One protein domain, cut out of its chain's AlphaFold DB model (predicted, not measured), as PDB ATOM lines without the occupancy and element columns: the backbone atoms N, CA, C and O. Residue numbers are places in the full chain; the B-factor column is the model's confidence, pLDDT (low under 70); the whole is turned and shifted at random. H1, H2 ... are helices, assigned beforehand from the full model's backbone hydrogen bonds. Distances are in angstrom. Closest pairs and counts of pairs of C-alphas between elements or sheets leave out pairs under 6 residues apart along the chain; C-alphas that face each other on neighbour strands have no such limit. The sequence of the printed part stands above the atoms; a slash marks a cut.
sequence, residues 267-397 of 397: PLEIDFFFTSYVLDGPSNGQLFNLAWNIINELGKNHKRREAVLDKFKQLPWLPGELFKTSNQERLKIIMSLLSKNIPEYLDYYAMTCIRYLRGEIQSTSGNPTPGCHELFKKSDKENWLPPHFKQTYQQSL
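AT A GLANCE: This is residues 267 to 397 of the 397 residues of an uncharacterized protein of Bdellovibrionales bacterium RIFOXYA1_FULL_36_14 (UniProt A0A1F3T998). What shape does a first look show? Two groups of helices stand towards the two ends of the longest axis: H1, H2, H3 and H5 make one, and H7 and H8 with the later part of H6 make the other. H6 reaches from H3 across to H7 and H8, and the little H4 bridges H1 and H7. What makes it up? The printed part has 131 residues with eight named helices, H1 to H8 in order along the chain, and no named strand; its class is all helix. How large is it? It is compact, with a radius of gyration of the C-alphas of 14.2 A and spans of 40 by 30 by 24 A.

IN THESE COORDINATES: Where do the first helices lie? H1 is residues 267 to 279, 18.4 A long, beginning at C-alpha 267 (14.678, -2.552, -56.358); H2 is residues 286 to 299, 20.2 A, and H3 residues 302 to 312, 15.3 A. What follows? H4 is residues 321 to 324, H5 residues 328 to 341, 19.8 A, and H6 residues 343 to 357, 21.5 A, beginning at C-alpha 343 (29.017, -13.273, -47.224). Which helices come last? H7 is residues 372 to 379 and H8 residues 387 to 394, ending at C-alpha 394 (31.112, -30.915, -36.026).

HOW THE PARTS SIT: What touches H1? The closest C-alphas of H1 and H2, Phe 274 and Ala 291, are 5.2 A apart, at a steep tilt of 68 degrees, only just short of perpendicular, opposite ways. With residues 268 to 272 alone H1 touches H3, closest at the C-alphas of Phe 272 and Val 308, 5.3 A. How does H5 stand? Its residues 337 to 341 alone touch H2, closest at the C-alphas of Asn 341 and Gly 299, 3.8 A, at a steep tilt of 38 degrees, the same way. What does H6 touch? Its residues 344 to 345 alone touch H3, closest at the C-alphas of Tyr 345 and Leu 309, 6.2 A; its residues 350 to 354 alone touch H8, closest at those of Ile 354 and Tyr 393, 5.7 A, at a shallow tilt of 23 degrees. How are the backbones? Every O i to N i+4 pair is within hydrogen-bond range in H1, H2, H3, H5, H6, H7 and H8; H4 is too short for such a pair.

THE WHOLE: Which C-alphas are farthest apart? Those of Gln 286 and Gln 395, 42.1 A. Is there a cut or a long link? The printed part has no cut, and the link from H6 to H7, residues 358 to 371, is long. Where is confidence low? No printed residue is under 70, and the mean pLDDT of the printed part is 93.4.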
ATOM      1  N   PRO A 267      13.237  -2.306 -56.453       96.56
ATOM      2  CA  PRO A 267      14.678  -2.552 -56.358       96.56
ATOM      3  C   PRO A 267      15.067  -3.608 -55.310       96.56
ATOM      4  O   PRO A 267      15.918  -4.450 -55.577       96.56
ATOM      5  N   LEU A 268      14.405  -3.612 -54.145       97.56
ATOM      6  CA  LEU A 268      14.641  -4.622 -53.110       97.56
ATOM      7  C   LEU A 268      14.184  -6.018 -53.555       97.56
ATOM      8  O   LEU A 268      14.860  -6.999 -53.271       97.56
ATOM      9  N   GLU A 269      13.050  -6.123 -54.250       97.75
ATOM     10  CA  GLU A 269      12.568  -7.406 -54.772       97.75
ATOM     11  C   GLU A 269      13.451  -7.942 -55.896       97.75
ATOM     12  O   GLU A 269      13.657  -9.150 -55.965       97.75
ATOM     13  N   ILE A 270      14.003  -7.069 -56.744       97.12
ATOM     14  CA  ILE A 270      15.021  -7.453 -57.728       97.12
ATOM     15  C   ILE A 270      16.203  -8.081 -56.990       97.12
ATOM     16  O   ILE A 270      16.557  -9.227 -57.254       97.12
ATOM     17  N   ASP A 271      16.767  -7.374 -56.016       97.81
ATOM     18  CA  ASP A 271      17.919  -7.864 -55.264       97.81
ATOM     19  C   ASP A 271      17.624  -9.200 -54.564       97.81
ATOM     20  O   ASP A 271      18.396 -10.153 -54.668       97.81
ATOM     21  N   PHE A 272      16.472  -9.297 -53.903       98.06
ATOM     22  CA  PHE A 272      16.050 -10.480 -53.163       98.06
ATOM     23  C   PHE A 272      15.762 -11.688 -54.068       98.06
ATOM     24  O   PHE A 272      16.367 -12.745 -53.882       98.06
ATOM     25  N   PHE A 273      14.884 -11.556 -55.069       97.31
ATOM     26  CA  PHE A 273      14.489 -12.689 -55.909       97.31
ATOM     27  C   PHE A 273      15.626 -13.175 -56.809       97.31
ATOM     28  O   PHE A 273      15.781 -14.383 -56.982       97.31
ATOM     29  N   PHE A 274      16.463 -12.277 -57.344       96.44
ATOM     30  CA  PHE A 274      17.625 -12.698 -58.132       96.44
ATOM     31  C   PHE A 274      18.702 -13.358 -57.264       96.44
ATOM     32  O   PHE A 274      19.320 -14.326 -57.708       96.44
ATOM     33  N   THR A 275      18.891 -12.909 -56.017       97.06
ATOM     34  CA  THR A 275      19.778 -13.603 -55.069       97.06
ATOM     35  C   THR A 275      19.233 -14.993 -54.732       97.06
ATOM     36  O   THR A 275      19.974 -15.969 -54.817       97.06
ATOM     37  N   SER A 276      17.929 -15.115 -54.448       95.75
ATOM     38  CA  SER A 276      17.273 -16.412 -54.212       95.75
ATOM     39  C   SER A 276      17.426 -17.352 -55.409       95.75
ATOM     40  O   SER A 276      17.780 -18.513 -55.235       95.75
ATOM     41  N   TYR A 277      17.226 -16.850 -56.630       95.12
ATOM     42  CA  TYR A 277      17.393 -17.626 -57.860       95.12
ATOM     43  C   TYR A 277      18.817 -18.184 -58.017       95.12
ATOM     44  O   TYR A 277      18.993 -19.318 -58.465       95.12
ATOM     45  N   VAL A 278      19.843 -17.425 -57.618       95.69
ATOM     46  CA  VAL A 278      21.236 -17.898 -57.652       95.69
ATOM     47  C   VAL A 278      21.517 -18.937 -56.561       95.69
ATOM     48  O   VAL A 278      22.225 -19.913 -56.812       95.69
ATOM     49  N   LEU A 279      20.934 -18.764 -55.375       94.88
ATOM     50  CA  LEU A 279      21.063 -19.692 -54.248       94.88
ATOM     51  C   LEU A 279      20.361 -21.038 -54.471       94.88
ATOM     52  O   LEU A 279      20.756 -22.040 -53.875       94.88
ATOM     53  N   ASP A 280      19.379 -21.092 -55.368       92.06
ATOM     54  CA  ASP A 280      18.662 -22.326 -55.713       92.06
ATOM     55  C   ASP A 280      19.233 -23.061 -56.935       92.06
ATOM     56  O   ASP A 280      18.671 -24.055 -57.390       92.06
ATOM     57  N   GLY A 281      20.376 -22.620 -57.462       90.75
ATOM     58  CA  GLY A 281      21.015 -23.277 -58.600       90.75
ATOM     59  C   GLY A 281      20.387 -22.844 -59.929       90.75
ATOM     60  O   GLY A 281      19.613 -23.594 -60.520       90.75
ATOM     61  N   PRO A 282      20.747 -21.657 -60.444       90.94
ATOM     62  CA  PRO A 282      20.085 -21.039 -61.588       90.94
ATOM     63  C   PRO A 282      20.258 -21.879 -62.859       90.94
ATOM     64  O   PRO A 282      21.175 -22.693 -62.958       90.94
ATOM     65  N   SER A 283      19.444 -21.664 -63.887       87.56
ATOM     66  CA  SER A 283      19.714 -22.171 -65.241       87.56
ATOM     67  C   SER A 283      20.734 -21.282 -65.956       87.56
ATOM     68  O   SER A 283      20.806 -20.084 -65.695       87.56
ATOM     69  N   ASN A 284      21.540 -21.847 -66.860       85.25
ATOM     70  CA  ASN A 284      22.425 -21.039 -67.708       85.25
ATOM     71  C   ASN A 284      21.588 -20.158 -68.651       85.25
ATOM     72  O   ASN A 284      20.550 -20.601 -69.136       85.25
ATOM     73  N   GLY A 285      22.046 -18.938 -68.940       86.69
ATOM     74  CA  GLY A 285      21.379 -18.046 -69.891       86.69
ATOM     75  C   GLY A 285      21.431 -16.571 -69.494       86.69
ATOM     76  O   GLY A 285      22.110 -16.186 -68.541       86.69
ATOM     77  N   GLN A 286      20.687 -15.738 -70.225       88.25
ATOM     78  CA  GLN A 286      20.671 -14.285 -70.018       88.25
ATOM     79  C   GLN A 286      20.181 -13.890 -68.621       88.25
ATOM     80  O   GLN A 286      20.739 -12.976 -68.016       88.25
ATOM     81  N   LEU A 287      19.188 -14.606 -68.080       90.38
ATOM     82  CA  LEU A 287      18.680 -14.346 -66.733       90.38
ATOM     83  C   LEU A 287      19.756 -14.581 -65.662       90.38
ATOM     84  O   LEU A 287      19.850 -13.812 -64.710       90.38
ATOM     85  N   PHE A 288      20.607 -15.597 -65.833       92.75
ATOM     86  CA  PHE A 288      21.730 -15.824 -64.924       92.75
ATOM     87  C   PHE A 288      22.795 -14.732 -65.038       92.75
ATOM     88  O   PHE A 288      23.276 -14.266 -64.012       92.75
ATOM     89  N   ASN A 289      23.108 -14.253 -66.246       93.06
ATOM     90  CA  ASN A 289      24.024 -13.117 -66.420       93.06
ATOM     91  C   ASN A 289      23.488 -11.846 -65.739       93.06
ATOM     92  O   ASN A 289      24.242 -11.104 -65.112       93.06
ATOM     93  N   LEU A 290      22.176 -11.612 -65.823       92.81
ATOM     94  CA  LEU A 290      21.517 -10.523 -65.109       92.81
ATOM     95  C   LEU A 290      21.627 -10.708 -63.586       92.81
ATOM     96  O   LEU A 290      22.049  -9.784 -62.892       92.81
ATOM     97  N   ALA A 291      21.328 -11.909 -63.081       95.56
ATOM     98  CA  ALA A 291      21.461 -12.248 -61.664       95.56
ATOM     99  C   ALA A 291      22.897 -12.046 -61.149       95.56
ATOM    100  O   ALA A 291      23.113 -11.471 -60.084       95.56
ATOM    101  N   TRP A 292      23.885 -12.466 -61.940       97.00
ATOM    102  CA  TRP A 292      25.307 -12.307 -61.653       97.00
ATOM    103  C   TRP A 292      25.688 -10.835 -61.477       97.00
ATOM    104  O   TRP A 292      26.375 -10.469 -60.521       97.00
ATOM    105  N   ASN A 293      25.215  -9.972 -62.377       96.88
ATOM    106  CA  ASN A 293      25.461  -8.535 -62.295       96.88
ATOM    107  C   ASN A 293      24.795  -7.915 -61.063       96.88
ATOM    108  O   ASN A 293      25.444  -7.147 -60.357       96.88
ATOM    109  N   ILE A 294      23.552  -8.298 -60.754       96.56
ATOM    110  CA  ILE A 294      22.842  -7.841 -59.549       96.56
ATOM    111  C   ILE A 294      23.635  -8.192 -58.284       96.56
ATOM    112  O   ILE A 294      23.851  -7.323 -57.442       96.56
ATOM    113  N   ILE A 295      24.147  -9.421 -58.177       98.12
ATOM    114  CA  ILE A 295      24.953  -9.838 -57.021       98.12
ATOM    115  C   ILE A 295      26.258  -9.038 -56.921       98.12
ATOM    116  O   ILE A 295      26.628  -8.613 -55.829       98.12
ATOM    117  N   ASN A 296      26.947  -8.766 -58.034       97.88
ATOM    118  CA  ASN A 296      28.147  -7.919 -58.002       97.88
ATOM    119  C   ASN A 296      27.844  -6.478 -57.561       97.88
ATOM    120  O   ASN A 296      28.645  -5.872 -56.850       97.88
ATOM    121  N   GLU A 297      26.700  -5.921 -57.958       97.12
ATOM    122  CA  GLU A 297      26.276  -4.596 -57.497       97.12
ATOM    123  C   GLU A 297      25.890  -4.597 -56.009       97.12
ATOM    124  O   GLU A 297      26.221  -3.653 -55.290       97.12
ATOM    125  N   LEU A 298      25.267  -5.672 -55.515       96.69
ATOM    126  CA  LEU A 298      25.017  -5.872 -54.083       96.69
ATOM    127  C   LEU A 298      26.319  -5.906 -53.270       96.69
ATOM    128  O   LEU A 298      26.404  -5.285 -52.207       96.69
ATOM    129  N   GLY A 299      27.374  -6.533 -53.796       96.88
ATOM    130  CA  GLY A 299      28.699  -6.557 -53.165       96.88
ATOM    131  C   GLY A 299      29.281  -5.173 -52.873       96.88
ATOM    132  O   GLY A 299      30.000  -4.992 -51.890       96.88
ATOM    133  N   LYS A 300      28.900  -4.160 -53.656       97.31
ATOM    134  CA  LYS A 300      29.360  -2.774 -53.491       97.31
ATOM    135  C   LYS A 300      28.555  -1.974 -52.459       97.31
ATOM    136  O   LYS A 300      28.958  -0.864 -52.125       97.31
ATOM    137  N   ASN A 301      27.424  -2.486 -51.962       97.69
ATOM    138  CA  ASN A 301      26.513  -1.728 -51.099       97.69
ATOM    139  C   ASN A 301      26.003  -2.551 -49.904       97.69
ATOM    140  O   ASN A 301      25.020  -3.281 -50.012       97.69
ATOM    141  N   HIS A 302      26.630  -2.355 -48.741       97.19
ATOM    142  CA  HIS A 302      26.293  -3.051 -47.492       97.19
ATOM    143  C   HIS A 302      24.815  -2.927 -47.102       97.19
ATOM    144  O   HIS A 302      24.161  -3.931 -46.846       97.19
ATOM    145  N   LYS A 303      24.253  -1.712 -47.143       97.62
ATOM    146  CA  LYS A 303      22.859  -1.459 -46.748       97.62
ATOM    147  C   LYS A 303      21.861  -2.245 -47.604       97.62
ATOM    148  O   LYS A 303      20.849  -2.720 -47.096       97.62
ATOM    149  N   ARG A 304      22.130  -2.392 -48.908       97.62
ATOM    150  CA  ARG A 304      21.291  -3.223 -49.789       97.62
ATOM    151  C   ARG A 304      21.391  -4.703 -49.421       97.62
ATOM    152  O   ARG A 304      20.364  -5.373 -49.399       97.62
ATOM    153  N   ARG A 305      22.585  -5.200 -49.080       97.94
ATOM    154  CA  ARG A 305      22.768  -6.592 -48.629       97.94
ATOM    155  C   ARG A 305      22.040  -6.884 -47.332       97.94
ATOM    156  O   ARG A 305      21.369  -7.904 -47.253       97.94
ATOM    157  N   GLU A 306      22.121  -5.986 -46.354       98.06
ATOM    158  CA  GLU A 306      21.379  -6.118 -45.096       98.06
ATOM    159  C   GLU A 306      19.872  -6.191 -45.350       98.06
ATOM    160  O   GLU A 306      19.213  -7.091 -44.843       98.06
ATOM    161  N   ALA A 307      19.338  -5.325 -46.218       98.25
ATOM    162  CA  ALA A 307      17.919  -5.353 -46.569       98.25
ATOM    163  C   ALA A 307      17.494  -6.673 -47.244       98.25
ATOM    164  O   ALA A 307      16.408  -7.189 -46.974       98.25
ATOM    165  N   VAL A 308      18.344  -7.240 -48.109       98.12
ATOM    166  CA  VAL A 308      18.125  -8.565 -48.715       98.12
ATOM    167  C   VAL A 308      18.190  -9.670 -47.662       98.12
ATOM    168  O   VAL A 308      17.332 -10.552 -47.636       98.12
ATOM    169  N   LEU A 309      19.179  -9.622 -46.770       98.31
ATOM    170  CA  LEU A 309      19.327 -10.585 -45.686       98.31
ATOM    171  C   LEU A 309      18.111 -10.560 -44.753       98.31
ATOM    172  O   LEU A 309      17.613 -11.614 -44.372       98.31
ATOM    173  N   ASP A 310      17.589  -9.379 -44.432       98.25
ATOM    174  CA  ASP A 310      16.394  -9.230 -43.602       98.25
ATOM    175  C   ASP A 310      15.147  -9.837 -44.253       98.25
ATOM    176  O   ASP A 310      14.303 -10.387 -43.545       98.25
ATOM    177  N   LYS A 311      15.054  -9.834 -45.591       97.75
ATOM    178  CA  LYS A 311      14.027 -10.601 -46.311       97.75
ATOM    179  C   LYS A 311      14.232 -12.108 -46.171       97.75
ATOM    180  O   LYS A 311      13.268 -12.814 -45.893       97.75
ATOM    181  N   PHE A 312      15.462 -12.606 -46.295       96.88
ATOM    182  CA  PHE A 312      15.747 -14.033 -46.100       96.88
ATOM    183  C   PHE A 312      15.444 -14.515 -44.677       96.88
ATOM    184  O   PHE A 312      14.900 -15.603 -44.514       96.88
ATOM    185  N   LYS A 313      15.714 -13.700 -43.649       95.81
ATOM    186  CA  LYS A 313      15.396 -14.020 -42.244       95.81
ATOM    187  C   LYS A 313      13.903 -14.262 -41.989       95.81
ATOM    188  O   LYS A 313      13.564 -14.903 -41.001       95.81
ATOM    189  N   GLN A 314      13.027 -13.732 -42.842       94.19
ATOM    190  CA  GLN A 314      11.572 -13.873 -42.726       94.19
ATOM    191  C   GLN A 314      11.040 -15.146 -43.397       94.19
ATOM    192  O   GLN A 314       9.863 -15.464 -43.236       94.19
ATOM    193  N   LEU A 315      11.869 -15.863 -44.163       91.69
ATOM    194  CA  LEU A 315      11.439 -17.085 -44.833       91.69
ATOM    195  C   LEU A 315      11.409 -18.272 -43.859       91.69
ATOM    196  O   LEU A 315      12.315 -18.409 -43.035       91.69
ATOM    197  N   PRO A 316      10.431 -19.188 -43.995       90.25
ATOM    198  CA  PRO A 316      10.427 -20.444 -43.241       90.25
ATOM    199  C   PRO A 316      11.596 -21.368 -43.626       90.25
ATOM    200  O   PRO A 316      12.036 -22.183 -42.815       90.25
ATOM    201  N   TRP A 317      12.114 -21.224 -44.849       91.12
ATOM    202  CA  TRP A 317      13.245 -21.980 -45.385       91.12
ATOM    203  C   TRP A 317      14.184 -21.056 -46.145       91.12
ATOM    204  O   TRP A 317      13.747 -20.227 -46.943       91.12
ATOM    205  N   LEU A 318      15.480 -21.253 -45.942       94.19
ATOM    206  CA  LEU A 318      16.521 -20.522 -46.639       94.19
ATOM    207  C   LEU A 318      16.894 -21.219 -47.958       94.19
ATOM    208  O   LEU A 318      17.225 -22.412 -47.938       94.19
ATOM    209  N   PRO A 319      16.904 -20.483 -49.086       93.88
ATOM    210  CA  PRO A 319      17.390 -20.972 -50.375       93.88
ATOM    211  C   PRO A 319      18.796 -21.568 -50.296       93.88
ATOM    212  O   PRO A 319      19.710 -21.021 -49.675       93.88
ATOM    213  N   GLY A 320      18.992 -22.716 -50.923       92.81
ATOM    214  CA  GLY A 320      20.250 -23.451 -50.787       92.81
ATOM    215  C   GLY A 320      20.330 -24.720 -51.615       92.81
ATOM    216  O   GLY A 320      21.231 -25.531 -51.399       92.81
ATOM    217  N   GLU A 321      19.423 -24.911 -52.575       92.19
ATOM    218  CA  GLU A 321      19.461 -26.068 -53.476       92.19
ATOM    219  C   GLU A 321      20.750 -26.096 -54.310       92.19
ATOM    220  O   GLU A 321      21.251 -27.172 -54.654       92.19
ATOM    221  N   LEU A 322      21.384 -24.933 -54.530       93.56
ATOM    222  CA  LEU A 322      22.724 -24.843 -55.109       93.56
ATOM    223  C   LEU A 322      23.719 -25.765 -54.390       93.56
ATOM    224  O   LEU A 322      24.527 -26.424 -55.047       93.56
ATOM    225  N   PHE A 323      23.659 -25.866 -53.057       93.94
ATOM    226  CA  PHE A 323      24.607 -26.666 -52.278       93.94
ATOM    227  C   PHE A 323      24.490 -28.155 -52.581       93.94
ATOM    228  O   PHE A 323      25.483 -28.872 -52.473       93.94
ATOM    229  N   LYS A 324      23.337 -28.627 -53.058       92.75
ATOM    230  CA  LYS A 324      23.093 -30.034 -53.398       92.75
ATOM    231  C   LYS A 324      23.539 -30.409 -54.810       92.75
ATOM    232  O   LYS A 324      23.594 -31.592 -55.136       92.75
ATOM    233  N   THR A 325      23.934 -29.443 -55.644       90.88
ATOM    234  CA  THR A 325      24.327 -29.719 -57.034       90.88
ATOM    235  C   THR A 325      25.487 -30.720 -57.139       90.88
ATOM    236  O   THR A 325      26.450 -30.675 -56.364       90.88
ATOM    237  N   SER A 326      25.434 -31.620 -58.119       90.06
ATOM    238  CA  SER A 326      26.527 -32.557 -58.406       90.06
ATOM    239  C   SER A 326      27.692 -31.887 -59.148       90.06
ATOM    240  O   SER A 326      28.838 -32.314 -58.994       90.06
ATOM    241  N   ASN A 327      27.431 -30.801 -59.884       93.00
ATOM    242  CA  ASN A 327      28.438 -30.073 -60.655       93.00
ATOM    243  C   ASN A 327      29.320 -29.200 -59.740       93.00
ATOM    244  O   ASN A 327      28.972 -28.070 -59.396       93.00
ATOM    245  N   GLN A 328      30.478 -29.738 -59.348       91.44
ATOM    246  CA  GLN A 328      31.388 -29.079 -58.405       91.44
ATOM    247  C   GLN A 328      32.035 -27.814 -58.970       91.44
ATOM    248  O   GLN A 328      32.231 -26.856 -58.231       91.44
ATOM    249  N   GLU A 329      32.364 -27.788 -60.261       92.12
ATOM    250  CA  GLU A 329      32.978 -26.616 -60.892       92.12
ATOM    251  C   GLU A 329      32.011 -25.433 -60.881       92.12
ATOM    252  O   GLU A 329      32.340 -24.344 -60.410       92.12
ATOM    253  N   ARG A 330      30.766 -25.686 -61.294       92.44
ATOM    254  CA  ARG A 330      29.699 -24.689 -61.265       92.44
ATOM    255  C   ARG A 330      29.445 -24.171 -59.857       92.44
ATOM    256  O   ARG A 330      29.322 -22.963 -59.664       92.44
ATOM    257  N   LEU A 331      29.390 -25.075 -58.879       94.19
ATOM    258  CA  LEU A 331      29.235 -24.692 -57.483       94.19
ATOM    259  C   LEU A 331      30.360 -23.759 -57.037       94.19
ATOM    260  O   LEU A 331      30.069 -22.705 -56.487       94.19
ATOM    261  N   LYS A 332      31.627 -24.103 -57.301       94.06
ATOM    262  CA  LYS A 332      32.777 -23.270 -56.909       94.06
ATOM    263  C   LYS A 332      32.683 -21.853 -57.460       94.06
ATOM    264  O   LYS A 332      32.917 -20.897 -56.727       94.06
ATOM    265  N   ILE A 333      32.305 -21.717 -58.730       94.31
ATOM    266  CA  ILE A 333      32.165 -20.416 -59.390       94.31
ATOM    267  C   ILE A 333      31.074 -19.577 -58.711       94.31
ATOM    268  O   ILE A 333      31.318 -18.426 -58.346       94.31
ATOM    269  N   ILE A 334      29.888 -20.153 -58.496       96.19
ATOM    270  CA  ILE A 334      28.762 -19.426 -57.893       96.19
ATOM    271  C   ILE A 334      29.028 -19.130 -56.409       96.19
ATOM    272  O   ILE A 334      28.751 -18.029 -55.941       96.19
ATOM    273  N   MET A 335      29.634 -20.059 -55.669       95.56
ATOM    274  CA  MET A 335      30.012 -19.838 -54.270       95.56
ATOM    275  C   MET A 335      31.080 -18.760 -54.116       95.56
ATOM    276  O   MET A 335      31.024 -17.983 -53.166       95.56
ATOM    277  N   SER A 336      32.027 -18.657 -55.051       94.31
ATOM    278  CA  SER A 336      32.998 -17.556 -55.079       94.31
ATOM    279  C   SER A 336      32.304 -16.204 -55.276       94.31
ATOM    280  O   SER A 336      32.587 -15.249 -54.553       94.31
ATOM    281  N   LEU A 337      31.324 -16.132 -56.185       96.12
ATOM    282  CA  LEU A 337      30.498 -14.935 -56.359       96.12
ATOM    283  C   LEU A 337      29.758 -14.568 -55.063       96.12
ATOM    284  O   LEU A 337      29.802 -13.408 -54.651       96.12
ATOM    285  N   LEU A 338      29.082 -15.535 -54.437       96.88
ATOM    286  CA  LEU A 338      28.272 -15.313 -53.238       96.88
ATOM    287  C   LEU A 338      29.128 -14.945 -52.024       96.88
ATOM    288  O   LEU A 338      28.855 -13.942 -51.383       96.88
ATOM    289  N   SER A 339      30.194 -15.692 -51.737       94.25
ATOM    290  CA  SER A 339      31.089 -15.408 -50.601       94.25
ATOM    291  C   SER A 339      31.780 -14.050 -50.717       94.25
ATOM    292  O   SER A 339      31.966 -13.367 -49.717       94.25
ATOM    293  N   LYS A 340      32.121 -13.619 -51.938       94.69
ATOM    294  CA  LYS A 340      32.706 -12.297 -52.170       94.69
ATOM    295  C   LYS A 340      31.697 -11.164 -51.993       94.69
ATOM    296  O   LYS A 340      32.067 -10.101 -51.499       94.69
ATOM    297  N   ASN A 341      30.465 -11.348 -52.468       97.62
ATOM    298  CA  ASN A 341      29.520 -10.243 -52.617       97.62
ATOM    299  C   ASN A 341      28.392 -10.228 -51.588       97.62
ATOM    300  O   ASN A 341      27.842  -9.163 -51.370       97.62
ATOM    301  N   ILE A 342      28.010 -11.355 -50.989       96.50
ATOM    302  CA  ILE A 342      26.957 -11.461 -49.962       96.50
ATOM    303  C   ILE A 342      27.376 -12.507 -48.903       96.50
ATOM    304  O   ILE A 342      26.679 -13.507 -48.700       96.50
ATOM    305  N   PRO A 343      28.541 -12.332 -48.242       95.12
ATOM    306  CA  PRO A 343      29.017 -13.273 -47.224       95.12
ATOM    307  C   PRO A 343      28.039 -13.423 -46.053       95.12
ATOM    308  O   PRO A 343      27.894 -14.512 -45.504       95.12
ATOM    309  N   GLU A 344      27.300 -12.360 -45.723       96.56
ATOM    310  CA  GLU A 344      26.391 -12.318 -44.578       96.56
ATOM    311  C   GLU A 344      25.247 -13.341 -44.706       96.56
ATOM    312  O   GLU A 344      24.754 -13.861 -43.705       96.56
ATOM    313  N   TYR A 345      24.849 -13.681 -45.940       97.50
ATOM    314  CA  TYR A 345      23.882 -14.749 -46.185       97.50
ATOM    315  C   TYR A 345      24.443 -16.126 -45.822       97.50
ATOM    316  O   TYR A 345      23.753 -16.917 -45.183       97.50
ATOM    317  N   LEU A 346      25.687 -16.419 -46.218       96.81
ATOM    318  CA  LEU A 346      26.328 -17.706 -45.937       96.81
ATOM    319  C   LEU A 346      26.547 -17.893 -44.435       96.81
ATOM    320  O   LEU A 346      26.262 -18.970 -43.911       96.81
ATOM    321  N   ASP A 347      26.968 -16.833 -43.744       96.56
ATOM    322  CA  ASP A 347      27.115 -16.828 -42.290       96.56
ATOM    323  C   ASP A 347      25.767 -17.072 -41.597       96.56
ATOM    324  O   ASP A 347      25.660 -17.918 -40.706       96.56
ATOM    325  N   TYR A 348      24.708 -16.382 -42.038       97.81
ATOM    326  CA  TYR A 348      23.364 -16.576 -41.494       97.81
ATOM    327  C   TYR A 348      22.828 -17.989 -41.757       97.81
ATOM    328  O   TYR A 348      22.253 -18.603 -40.855       97.81
ATOM    329  N   TYR A 349      23.045 -18.537 -42.955       97.75
ATOM    330  CA  TYR A 349      22.657 -19.903 -43.308       97.75
ATOM    331  C   TYR A 349      23.377 -20.931 -42.427       97.75
ATOM    332  O   TYR A 349      22.737 -21.802 -41.835       97.75
ATOM    333  N   ALA A 350      24.702 -20.812 -42.289       96.94
ATOM    334  CA  ALA A 350      25.518 -21.705 -41.470       96.94
ATOM    335  C   ALA A 350      25.108 -21.650 -39.990       96.94
ATOM    336  O   ALA A 350      24.916 -22.695 -39.362       96.94
ATOM    337  N   MET A 351      24.906 -20.444 -39.453       97.06
ATOM    338  CA  MET A 351      24.442 -20.244 -38.080       97.06
ATOM    339  C   MET A 351      23.054 -20.849 -37.861       97.06
ATOM    340  O   MET A 351      22.844 -21.574 -36.892       97.06
ATOM    341  N   THR A 352      22.108 -20.585 -38.766       96.69
ATOM    342  CA  THR A 352      20.742 -21.119 -38.679       96.69
ATOM    343  C   THR A 352      20.761 -22.642 -38.669       96.69
ATOM    344  O   THR A 352      20.088 -23.249 -37.837       96.69
ATOM    345  N   CYS A 353      21.592 -23.265 -39.509       96.12
ATOM    346  CA  CYS A 353      21.741 -24.711 -39.475       96.12
ATOM    347  C   CYS A 353      22.265 -25.221 -38.126       96.12
ATOM    348  O   CYS A 353      21.661 -26.113 -37.535       96.12
ATOM    349  N   ILE A 354      23.376 -24.673 -37.631       96.81
ATOM    350  CA  ILE A 354      23.986 -25.117 -36.369       96.81
ATOM    351  C   ILE A 354      22.976 -25.025 -35.225       96.81
ATOM    352  O   ILE A 354      22.811 -25.974 -34.463       96.81
ATOM    353  N   ARG A 355      22.261 -23.900 -35.130       96.31
ATOM    354  CA  ARG A 355      21.240 -23.684 -34.100       96.31
ATOM    355  C   ARG A 355      20.089 -24.681 -34.220       96.31
ATOM    356  O   ARG A 355      19.591 -25.148 -33.200       96.31
ATOM    357  N   TYR A 356      19.683 -25.027 -35.443       95.44
ATOM    358  CA  TYR A 356      18.660 -26.044 -35.679       95.44
ATOM    359  C   TYR A 356      19.135 -27.439 -35.250       95.44
ATOM    360  O   TYR A 356      18.421 -28.121 -34.522       95.44
ATOM    361  N   LEU A 357      20.358 -27.838 -35.621       94.38
ATOM    362  CA  LEU A 357      20.941 -29.128 -35.222       94.38
ATOM    363  C   LEU A 357      21.093 -29.256 -33.698       94.38
ATOM    364  O   LEU A 357      20.887 -30.331 -33.146       94.38
ATOM    365  N   ARG A 358      21.370 -28.146 -33.006       94.94
ATOM    366  CA  ARG A 358      21.423 -28.076 -31.535       94.94
ATOM    367  C   ARG A 358      20.057 -28.023 -30.851       94.94
ATOM    368  O   ARG A 358      19.998 -28.030 -29.625       94.94
ATOM    369  N   GLY A 359      18.966 -27.910 -31.609       92.25
ATOM    370  CA  GLY A 359      17.619 -27.734 -31.062       92.25
ATOM    371  C   GLY A 359      17.362 -26.360 -30.428       92.25
ATOM    372  O   GLY A 359      16.368 -26.195 -29.725       92.25
ATOM    373  N   GLU A 360      18.223 -25.363 -30.666       93.88
ATOM    374  CA  GLU A 360      18.053 -23.991 -30.159       93.88
ATOM    375  C   GLU A 360      16.944 -23.227 -30.892       93.88
ATOM    376  O   GLU A 360      16.397 -22.253 -30.372       93.88
ATOM    377  N   ILE A 361      16.642 -23.639 -32.124       91.31
ATOM    378  CA  ILE A 361      15.504 -23.146 -32.894       91.31
ATOM    379  C   ILE A 361      14.640 -24.323 -33.327       91.31
ATOM    380  O   ILE A 361      15.137 -25.340 -33.808       91.31
ATOM    381  N   GLN A 362      13.331 -24.160 -33.175       84.06
ATOM    382  CA  GLN A 362      12.334 -25.071 -33.714       84.06
ATOM    383  C   GLN A 362      11.626 -24.372 -34.869       84.06
ATOM    384  O   GLN A 362      11.297 -23.191 -34.779       84.06
ATOM    385  N   SER A 363      11.398 -25.102 -35.954       80.38
ATOM    386  CA  SER A 363      10.630 -24.622 -37.097       80.38
ATOM    387  C   SER A 363       9.423 -25.528 -37.270       80.38
ATOM    388  O   SER A 363       9.562 -26.746 -37.381       80.38
ATOM    389  N   THR A 364       8.234 -24.930 -37.298       81.69
ATOM    390  CA  THR A 364       6.960 -25.636 -37.516       81.69
ATOM    391  C   THR A 364       6.886 -26.297 -38.883       81.69
ATOM    392  O   THR A 364       6.079 -27.196 -39.093       81.69
ATOM    393  N   SER A 365       7.717 -25.839 -39.813       81.62
ATOM    394  CA  SER A 365       7.694 -26.289 -41.192       81.62
ATOM    395  C   SER A 365       8.763 -27.371 -41.444       81.62
ATOM    396  O   SER A 365       8.663 -28.124 -42.403       81.62
ATOM    397  N   GLY A 366       9.739 -27.559 -40.549       86.25
ATOM    398  CA  GLY A 366      10.822 -28.544 -40.691       86.25
ATOM    399  C   GLY A 366      12.193 -27.874 -40.777       86.25
ATOM    400  O   GLY A 366      12.352 -26.747 -40.322       86.25
ATOM    401  N   ASN A 367      13.198 -28.546 -41.347       90.19
ATOM    402  CA  ASN A 367      14.562 -28.006 -41.400       90.19
ATOM    403  C   ASN A 367      14.608 -26.672 -42.187       90.19
ATOM    404  O   ASN A 367      14.400 -26.692 -43.403       90.19
ATOM    405  N   PRO A 368      14.931 -25.531 -41.540       92.88
ATOM    406  CA  PRO A 368      14.972 -24.220 -42.193       92.88
ATOM    407  C   PRO A 368      16.136 -24.081 -43.184       92.88
ATOM    408  O   PRO A 368      16.165 -23.149 -43.982       92.88
ATOM    409  N   THR A 369      17.101 -25.003 -43.160       94.81
ATOM    410  CA  THR A 369      18.289 -25.023 -44.025       94.81
ATOM    411  C   THR A 369      18.444 -26.389 -44.705       94.81
ATOM    412  O   THR A 369      19.293 -27.194 -44.302       94.81
ATOM    413  N   PRO A 370      17.639 -26.696 -45.742       91.19
ATOM    414  CA  PRO A 370      17.594 -28.030 -46.345       91.19
ATOM    415  C   PRO A 370      18.907 -28.524 -46.969       91.19
ATOM    416  O   PRO A 370      19.038 -29.719 -47.201       91.19
ATOM    417  N   GLY A 371      19.848 -27.629 -47.285       93.56
ATOM    418  CA  GLY A 371      21.160 -27.932 -47.872       93.56
ATOM    419  C   GLY A 371      22.320 -27.811 -46.882       93.56
ATOM    420  O   GLY A 371      23.464 -27.620 -47.297       93.56
ATOM    421  N   CYS A 372      22.040 -27.836 -45.574       94.50
ATOM    422  CA  CYS A 372      23.062 -27.614 -44.557       94.50
ATOM    423  C   CYS A 372      24.233 -28.598 -44.644       94.50
ATOM    424  O   CYS A 372      25.390 -28.177 -44.710       94.50
ATOM    425  N   HIS A 373      23.955 -29.902 -44.634       95.44
ATOM    426  CA  HIS A 373      25.015 -30.906 -44.607       95.44
ATOM    427  C   HIS A 373      25.895 -30.814 -45.857       95.44
ATOM    428  O   HIS A 373      27.116 -30.958 -45.776       95.44
ATOM    429  N   GLU A 374      25.299 -30.524 -47.013       95.12
ATOM    430  CA  GLU A 374      26.012 -30.334 -48.267       95.12
ATOM    431  C   GLU A 374      26.881 -29.080 -48.260       95.12
ATOM    432  O   GLU A 374      28.010 -29.143 -48.749       95.12
ATOM    433  N   LEU A 375      26.396 -27.971 -47.688       95.06
ATOM    434  CA  LEU A 375      27.192 -26.758 -47.520       95.06
ATOM    435  C   LEU A 375      28.453 -27.064 -46.706       95.06
ATOM    436  O   LEU A 375      29.553 -26.881 -47.219       95.06
ATOM    437  N   PHE A 376      28.315 -27.609 -45.492       94.81
ATOM    438  CA  PHE A 376      29.467 -27.898 -44.628       94.81
ATOM    439  C   PHE A 376      30.427 -28.914 -45.253       94.81
ATOM    440  O   PHE A 376      31.625 -28.649 -45.344       94.81
ATOM    441  N   LYS A 377      29.908 -30.025 -45.791       92.19
ATOM    442  CA  LYS A 377      30.723 -31.062 -46.445       92.19
ATOM    443  C   LYS A 377      31.564 -30.514 -47.598       92.19
ATOM    444  O   LYS A 377      32.679 -30.982 -47.834       92.19
ATOM    445  N   LYS A 378      31.024 -29.569 -48.371       90.12
ATOM    446  CA  LYS A 378      31.732 -28.983 -49.518       90.12
ATOM    447  C   LYS A 378      32.641 -27.831 -49.098       90.12
ATOM    448  O   LYS A 378      33.754 -27.730 -49.611       90.12
ATOM    449  N   SER A 379      32.224 -27.040 -48.113       87.88
ATOM    450  CA  SER A 379      33.048 -26.014 -47.479       87.88
ATOM    451  C   SER A 379      34.244 -26.589 -46.720       87.88
ATOM    452  O   SER A 379      35.210 -25.872 -46.510       87.88
ATOM    453  N   ASP A 380      34.281 -27.863 -46.331       81.19
ATOM    454  CA  ASP A 380      35.494 -28.428 -45.716       81.19
ATOM    455  C   ASP A 380      36.720 -28.334 -46.635       81.19
ATOM    456  O   ASP A 380      37.828 -28.077 -46.165       81.19
ATOM    457  N   LYS A 381      36.508 -28.449 -47.950       78.25
ATOM    458  CA  LYS A 381      37.564 -28.365 -48.969       78.25
ATOM    459  C   LYS A 381      37.806 -26.947 -49.481       78.25
ATOM    460  O   LYS A 381      38.844 -26.685 -50.076       78.25
ATOM    461  N   GLU A 382      36.845 -26.053 -49.277       78.00
ATOM    462  CA  GLU A 382      36.782 -24.737 -49.906       78.00
ATOM    463  C   GLU A 382      36.523 -23.675 -48.829       78.00
ATOM    464  O   GLU A 382      35.589 -23.798 -48.044       78.00
ATOM    465  N   ASN A 383      37.315 -22.605 -48.754       83.31
ATOM    466  CA  ASN A 383      37.227 -21.607 -47.670       83.31
ATOM    467  C   ASN A 383      36.004 -20.661 -47.775       83.31
ATOM    468  O   ASN A 383      36.134 -19.456 -47.592       83.31
ATOM    469  N   TRP A 384      34.816 -21.189 -48.083       88.50
ATOM    470  CA  TRP A 384      33.563 -20.430 -48.194       88.50
ATOM    471  C   TRP A 384      32.954 -20.058 -46.845       88.50
ATOM    472  O   TRP A 384      32.209 -19.089 -46.775       88.50
ATOM    473  N   LEU A 385      33.250 -20.834 -45.798       91.31
ATOM    474  CA  LEU A 385      32.801 -20.571 -44.436       91.31
ATOM    475  C   LEU A 385      34.008 -20.368 -43.510       91.31
ATOM    476  O   LEU A 385      34.978 -21.134 -43.604       91.31
ATOM    477  N   PRO A 386      33.938 -19.399 -42.582       90.12
ATOM    478  CA  PRO A 386      34.916 -19.245 -41.513       90.12
ATOM    479  C   PRO A 386      35.184 -20.550 -40.730       90.12
ATOM    480  O   PRO A 386      34.248 -21.313 -40.469       90.12
ATOM    481  N   PRO A 387      36.429 -20.809 -40.271       89.81
ATOM    482  CA  PRO A 387      36.780 -22.049 -39.565       89.81
ATOM    483  C   PRO A 387      35.937 -22.346 -38.316       89.81
ATOM    484  O   PRO A 387      35.654 -23.508 -38.031       89.81
ATOM    485  N   HIS A 388      35.502 -21.309 -37.593       92.00
ATOM    486  CA  HIS A 388      34.705 -21.475 -36.377       92.00
ATOM    487  C   HIS A 388      33.344 -22.132 -36.660       92.00
ATOM    488  O   HIS A 388      32.901 -22.960 -35.867       92.00
ATOM    489  N   PHE A 389      32.707 -21.844 -37.803       93.62
ATOM    490  CA  PHE A 389      31.455 -22.501 -38.181       93.62
ATOM    491  C   PHE A 389      31.658 -24.002 -38.390       93.62
ATOM    492  O   PHE A 389      30.850 -24.793 -37.912       93.62
ATOM    493  N   LYS A 390      32.759 -24.410 -39.036       91.06
ATOM    494  CA  LYS A 390      33.071 -25.828 -39.291       91.06
ATOM    495  C   LYS A 390      33.262 -26.611 -37.988       91.06
ATOM    496  O   LYS A 390      32.676 -27.675 -37.819       91.06
ATOM    497  N   GLN A 391      34.028 -26.050 -37.050       90.81
ATOM    498  CA  GLN A 391      34.245 -26.646 -35.724       90.81
ATOM    499  C   GLN A 391      32.933 -26.776 -34.945       90.81
ATOM    500  O   GLN A 391      32.624 -27.831 -34.397       90.81
ATOM    501  N   THR A 392      32.135 -25.709 -34.941       92.69
ATOM    502  CA  THR A 392      30.855 -25.649 -34.230       92.69
ATOM    503  C   THR A 392      29.848 -26.648 -34.810       92.69
ATOM    504  O   THR A 392      29.136 -27.311 -34.059       92.69
ATOM    505  N   TYR A 393      29.816 -26.805 -36.135       95.12
ATOM    506  CA  TYR A 393      28.981 -27.791 -36.820       95.12
ATOM    507  C   TYR A 393      29.361 -29.231 -36.460       95.12
ATOM    508  O   TYR A 393      28.477 -30.008 -36.119       95.12
ATOM    509  N   GLN A 394      30.654 -29.577 -36.436       91.94
ATOM    510  CA  GLN A 394      31.112 -30.915 -36.026       91.94
ATOM    511  C   GLN A 394      30.716 -31.271 -34.587       91.94
ATOM    512  O   GLN A 394      30.473 -32.433 -34.298       91.94
ATOM    513  N   GLN A 395      30.632 -30.279 -33.697       92.62
ATOM    514  CA  GLN A 395      30.166 -30.453 -32.315       92.62
ATOM    515  C   GLN A 395      28.637 -30.560 -32.187       92.62
ATOM    516  O   GLN A 395      28.140 -30.805 -31.093       92.62
ATOM    517  N   SER A 396      27.899 -30.275 -33.263       90.69
ATOM    518  CA  SER A 396      26.430 -30.234 -33.281       90.69
ATOM    519  C   SER A 396      25.803 -31.446 -33.979       90.69
ATOM    520  O   SER A 396      24.579 -31.542 -34.012       90.69
ATOM    521  N   LEU A 397      26.631 -32.313 -34.574       86.06
ATOM    522  CA  LEU A 397      26.265 -33.654 -35.037       86.06
ATOM    523  C   LEU A 397      26.334 -34.625 -33.858       86.06
ATOM    524  O   LEU A 397      25.466 -35.523 -33.810       86.06
TER     525      LEU A 397